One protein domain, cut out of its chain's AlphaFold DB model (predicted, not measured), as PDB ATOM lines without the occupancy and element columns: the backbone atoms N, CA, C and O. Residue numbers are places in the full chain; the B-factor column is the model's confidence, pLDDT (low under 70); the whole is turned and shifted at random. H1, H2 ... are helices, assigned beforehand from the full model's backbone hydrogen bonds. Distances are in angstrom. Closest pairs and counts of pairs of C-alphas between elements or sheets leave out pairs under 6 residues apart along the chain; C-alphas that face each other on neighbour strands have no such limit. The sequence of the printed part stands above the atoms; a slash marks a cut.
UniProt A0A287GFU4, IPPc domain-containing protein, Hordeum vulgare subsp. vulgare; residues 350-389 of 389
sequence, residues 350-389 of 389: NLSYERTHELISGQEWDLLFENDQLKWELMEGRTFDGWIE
ATOM      1  N   ASN A 350     -52.489  69.231 -58.404       93.88
ATOM      2  CA  ASN A 350     -51.781  69.303 -59.680       93.88
ATOM      3  C   ASN A 350     -52.687  69.781 -60.836       93.88
ATOM      4  O   ASN A 350     -52.801  69.126 -61.870       93.88
ATOM      5  N   LEU A 351     -53.365  70.915 -60.642       94.94
ATOM      6  CA  LEU A 351     -54.315  71.511 -61.590       94.94
ATOM      7  C   LEU A 351     -54.009  72.997 -61.827       94.94
ATOM      8  O   LEU A 351     -53.288  73.630 -61.056       94.94
ATOM      9  N   SER A 352     -54.580  73.583 -62.888       95.69
ATOM     10  CA  SER A 352     -54.505  75.037 -63.088       95.69
ATOM     11  C   SER A 352     -55.304  75.782 -62.013       95.69
ATOM     12  O   SER A 352     -56.218  75.226 -61.394       95.69
ATOM     13  N   TYR A 353     -54.980  77.059 -61.803       95.31
ATOM     14  CA  TYR A 353     -55.677  77.918 -60.845       95.31
ATOM     15  C   TYR A 353     -57.182  78.007 -61.150       95.31
ATOM     16  O   TYR A 353     -58.018  77.828 -60.266       95.31
ATOM     17  N   GLU A 354     -57.520  78.194 -62.425       97.69
ATOM     18  CA  GLU A 354     -58.887  78.297 -62.936       97.69
ATOM     19  C   GLU A 354     -59.646  76.993 -62.688       97.69
ATOM     20  O   GLU A 354     -60.707  77.007 -62.065       97.69
ATOM     21  N   ARG A 355     -59.069  75.850 -63.091       97.44
ATOM     22  CA  ARG A 355     -59.717  74.542 -62.934       97.44
ATOM     23  C   ARG A 355     -59.888  74.151 -61.466       97.44
ATOM     24  O   ARG A 355     -60.902  73.562 -61.101       97.44
ATOM     25  N   THR A 356     -58.933  74.516 -60.613       97.25
ATOM     26  CA  THR A 356     -59.042  74.329 -59.159       97.25
ATOM     27  C   THR A 356     -60.209  75.147 -58.599       97.25
ATOM     28  O   THR A 356     -61.027  74.621 -57.845       97.25
ATOM     29  N   HIS A 357     -60.350  76.410 -59.014       97.56
ATOM     30  CA  HIS A 357     -61.465  77.264 -58.597       97.56
ATOM     31  C   HIS A 357     -62.830  76.808 -59.135       97.56
ATOM     32  O   HIS A 357     -63.818  76.923 -58.406       97.56
ATOM     33  N   GLU A 358     -62.909  76.255 -60.349       98.19
ATOM     34  CA  GLU A 358     -64.125  75.609 -60.868       98.19
ATOM     35  C   GLU A 358     -64.571  74.450 -59.968       98.19
ATOM     36  O   GLU A 358     -65.720  74.425 -59.529       98.19
ATOM     37  N   LEU A 359     -63.660  73.521 -59.648       98.12
ATOM     38  CA  LEU A 359     -63.962  72.343 -58.825       98.12
ATOM     39  C   LEU A 359     -64.373  72.725 -57.396       98.12
ATOM     40  O   LEU A 359     -65.371  72.214 -56.892       98.12
ATOM     41  N   ILE A 360     -63.671  73.677 -56.768       98.06
ATOM     42  CA  ILE A 360     -64.048  74.220 -55.449       98.06
ATOM     43  C   ILE A 360     -65.445  74.859 -55.501       98.06
ATOM     44  O   ILE A 360     -66.244  74.668 -54.586       98.06
ATOM     45  N   SER A 361     -65.767  75.592 -56.573       98.12
ATOM     46  CA  SER A 361     -67.082  76.232 -56.743       98.12
ATOM     47  C   SER A 361     -68.208  75.216 -56.962       98.12
ATOM     48  O   SER A 361     -69.328  75.442 -56.508       98.12
ATOM     49  N   GLY A 362     -67.909  74.097 -57.629       98.00
ATOM     50  CA  GLY A 362     -68.820  72.965 -57.806       98.00
ATOM     51  C   GLY A 362     -68.940  72.041 -56.587       98.00
ATOM     52  O   GLY A 362     -69.873  71.249 -56.537       98.00
ATOM     53  N   GLN A 363     -68.047  72.168 -55.596       97.88
ATOM     54  CA  GLN A 363     -67.879  71.226 -54.475       97.88
ATOM     55  C   GLN A 363     -67.463  69.810 -54.928       97.88
ATOM     56  O   GLN A 363     -67.767  68.813 -54.278       97.88
ATOM     57  N   GLU A 364     -66.728  69.735 -56.039       97.69
ATOM     58  CA  GLU A 364     -66.246  68.505 -56.682       97.69
ATOM     59  C   GLU A 364     -64.963  67.995 -55.992       97.69
ATOM     60  O   GLU A 364     -63.873  67.974 -56.572       97.69
ATOM     61  N   TRP A 365     -65.075  67.652 -54.705       96.38
ATOM     62  CA  TRP A 365     -63.927  67.338 -53.844       96.38
ATOM     63  C   TRP A 365     -63.141  66.108 -54.304       96.38
ATOM     64  O   TRP A 365     -61.914  66.120 -54.237       96.38
ATOM     65  N   ASP A 366     -63.816  65.077 -54.815       96.38
ATOM     66  CA  ASP A 366     -63.166  63.841 -55.264       96.38
ATOM     67  C   ASP A 366     -62.167  64.107 -56.401       96.38
ATOM     68  O   ASP A 366     -61.037  63.626 -56.349       96.38
ATOM     69  N   LEU A 367     -62.522  64.974 -57.358       96.19
ATOM     70  CA  LEU A 367     -61.643  65.387 -58.460       96.19
ATOM     71  C   LEU A 367     -60.454  66.243 -57.992       96.19
ATOM     72  O   LEU A 367     -59.402  66.237 -58.635       96.19
ATOM     73  N   LEU A 368     -60.592  66.973 -56.880       96.62
ATOM     74  CA  LEU A 368     -59.465  67.667 -56.248       96.62
ATOM     75  C   LEU A 368     -58.531  66.655 -55.575       96.62
ATOM     76  O   LEU A 368     -57.333  66.678 -55.845       96.62
ATOM     77  N   PHE A 369     -59.069  65.718 -54.785       95.12
ATOM     78  CA  PHE A 369     -58.283  64.651 -54.160       95.12
ATOM     79  C   PHE A 369     -57.600  63.739 -55.190       95.12
ATOM     80  O   PHE A 369     -56.468  63.332 -54.975       95.12
ATOM     81  N   GLU A 370     -58.240  63.411 -56.314       94.94
ATOM     82  CA  GLU A 370     -57.623  62.658 -57.421       94.94
ATOM     83  C   GLU A 370     -56.404  63.348 -58.044       94.94
ATOM     84  O   GLU A 370     -55.598  62.673 -58.680       94.94
ATOM     85  N   ASN A 371     -56.242  64.658 -57.841       95.50
ATOM     86  CA  ASN A 371     -55.106  65.438 -58.327       95.50
ATOM     87  C   ASN A 371     -54.178  65.918 -57.198       95.50
ATOM     88  O   ASN A 371     -53.300  66.742 -57.454       95.50
ATOM     89  N   ASP A 372     -54.346  65.442 -55.962       95.69
ATOM     90  CA  ASP A 372     -53.437  65.782 -54.871       95.69
ATOM     91  C   ASP A 372     -52.115  64.993 -54.939       95.69
ATOM     92  O   ASP A 372     -52.088  63.772 -55.099       95.69
ATOM     93  N   GLN A 373     -51.001  65.709 -54.773       95.25
ATOM     94  CA  GLN A 373     -49.661  65.128 -54.831       95.25
ATOM     95  C   GLN A 373     -49.332  64.190 -53.658       95.25
ATOM     96  O   GLN A 373     -48.613  63.221 -53.881       95.25
ATOM     97  N   LEU A 374     -49.819  64.431 -52.433       95.00
ATOM     98  CA  LEU A 374     -49.557  63.529 -51.299       95.00
ATOM     99  C   LEU A 374     -50.257  62.185 -51.525       95.00
ATOM    100  O   LEU A 374     -49.636  61.135 -51.361       95.00
ATOM    101  N   LYS A 375     -51.511  62.220 -51.992       93.25
ATOM    102  CA  LYS A 375     -52.266  61.020 -52.374       93.25
ATOM    103  C   LYS A 375     -51.539  60.199 -53.446       93.25
ATOM    104  O   LYS A 375     -51.528  58.973 -53.359       93.25
ATOM    105  N   TRP A 376     -50.899  60.844 -54.424       91.94
ATOM    106  CA  TRP A 376     -50.081  60.155 -55.433       91.94
ATOM    107  C   TRP A 376     -48.812  59.524 -54.831       91.94
ATOM    108  O   TRP A 376     -48.545  58.353 -55.087       91.94
ATOM    109  N   GLU A 377     -48.066  60.239 -53.980       91.75
ATOM    110  CA  GLU A 377     -46.872  59.690 -53.307       91.75
ATOM    111  C   GLU A 377     -47.190  58.507 -52.367       91.75
ATOM    112  O   GLU A 377     -46.380  57.582 -52.255       91.75
ATOM    113  N   LEU A 378     -48.370  58.519 -51.732       91.69
ATOM    114  CA  LEU A 378     -48.931  57.399 -50.965       91.69
ATOM    115  C   LEU A 378     -49.302  56.218 -51.880       91.69
ATOM    116  O   LEU A 378     -48.864  55.094 -51.647       91.69
ATOM    117  N   MET A 379     -50.081  56.464 -52.941       88.69
ATOM    118  CA  MET A 379     -50.547  55.426 -53.874       88.69
ATOM    119  C   MET A 379     -49.412  54.725 -54.630       88.69
ATOM    120  O   MET A 379     -49.516  53.534 -54.919       88.69
ATOM    121  N   GLU A 380     -48.350  55.450 -54.979       85.56
ATOM    122  CA  GLU A 380     -47.215  54.914 -55.737       85.56
ATOM    123  C   GLU A 380     -46.136  54.260 -54.852       85.56
ATOM    124  O   GLU A 380     -45.121  53.807 -55.382       85.56
ATOM    125  N   GLY A 381     -46.334  54.191 -53.527       76.44
ATOM    126  CA  GLY A 381     -45.438  53.477 -52.608       76.44
ATOM    127  C   GLY A 381     -44.003  54.016 -52.611       76.44
ATOM    128  O   GLY A 381     -43.049  53.239 -52.596       76.44
ATOM    129  N   ARG A 382     -43.841  55.344 -52.703       78.94
ATOM    130  CA  ARG A 382     -42.526  56.007 -52.672       78.94
ATOM    131  C   ARG A 382     -42.149  56.395 -51.240       78.94
ATOM    132  O   ARG A 382     -41.987  55.542 -50.375       78.94
ATOM    133  N   THR A 383     -42.031  57.691 -50.979       80.12
ATOM    134  CA  THR A 383     -41.582  58.267 -49.703       80.12
ATOM    135  C   THR A 383     -42.556  58.014 -48.539       80.12
ATOM    136  O   THR A 383     -42.183  58.156 -47.376       80.12
ATOM    137  N   PHE A 384     -43.789  57.588 -48.835       86.31
ATOM    138  CA  PHE A 384     -44.800  57.216 -47.844       86.31
ATOM    139  C   PHE A 384     -45.292  55.761 -47.985       86.31
ATOM    140  O   PHE A 384     -46.439  55.467 -47.645       86.31
ATOM    141  N   ASP A 385     -44.442  54.825 -48.425       86.25
ATOM    142  CA  ASP A 385     -44.785  53.395 -48.382       86.25
ATOM    143  C   ASP A 385     -45.161  52.929 -46.958       86.25
ATOM    144  O   ASP A 385     -44.529  53.300 -45.964       86.25
ATOM    145  N   GLY A 386     -46.227  52.134 -46.858       86.88
ATOM    146  CA  GLY A 386     -46.789  51.644 -45.595       86.88
ATOM    147  C   GLY A 386     -47.503  52.678 -44.709       86.88
ATOM    148  O   GLY A 386     -47.962  52.305 -43.626       86.88
ATOM    149  N   TRP A 387     -47.622  53.948 -45.120       92.00
ATOM    150  CA  TRP A 387     -48.389  54.965 -44.385       92.00
ATOM    151  C   TRP A 387     -49.878  54.965 -44.771       92.00
ATOM    152  O   TRP A 387     -50.282  54.424 -45.799       92.00
ATOM    153  N   ILE A 388     -50.702  55.570 -43.912       92.19
ATOM    154  CA  ILE A 388     -52.153  55.724 -44.075       92.19
ATOM    155  C   ILE A 388     -52.523  57.137 -43.599       92.19
ATOM    156  O   ILE A 388     -51.985  57.587 -42.583       92.19
ATOM    157  N   GLU A 389     -53.425  57.800 -44.324       90.81
ATOM    158  CA  GLU A 389     -54.045  59.097 -43.992       90.81
ATOM    159  C   GLU A 389     -55.497  58.901 -43.514       90.81
ATOM    160  O   GLU A 389     -56.218  58.096 -44.152       90.81
TER     161      GLU A 389
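Overview. This is residues 350 to 389 of the 389 residues of the protein "IPPc domain-containing protein" of Hordeum vulgare subsp. vulgare (UniProt A0A287GFU4). Three short helices are strung out in a loose chain, with H1 at one end, H2 between, and H3 toward the other end, where residues 380 to 389, with no named element, turn back as a tail. The printed part has 40 residues, with H1, H2 and H3 in that order, no named strand, and the class all helix. It is loose, with a radius of gyration of the C-alphas of 12.0 A, and its outline is a rod of 34 by 16 by 9 A.

Arrangement. H1, residues 353 to 362, touches H2, residues 365 to 369; their closest C-alphas, those of Leu 359 and Leu 368, are 7.0 A apart. H2 and H3, residues 373 to 379, are close but not clearly touching; their closest C-alphas, those of Phe 369 and Lys 375, are 7.3 A apart. H1 and H3 are apart. In H1, H2 and H3 every O i to N i+4 pair is within hydrogen-bond range.

Along the chain. H1 begins at C-alpha 353 (-55.677, 77.918, -60.845) and is 14.4 A long. H2 measures 6.3 A. H3 measures 9.8 A and ends at C-alpha 379 (-50.547, 55.426, -53.874).

Size, cuts and confidence. The C-alphas farthest apart, of Glu 354 and Gly 386, are 34.0 A apart. The printed part has no cut, and both links are tight. No printed residue is under 70 in pLDDT.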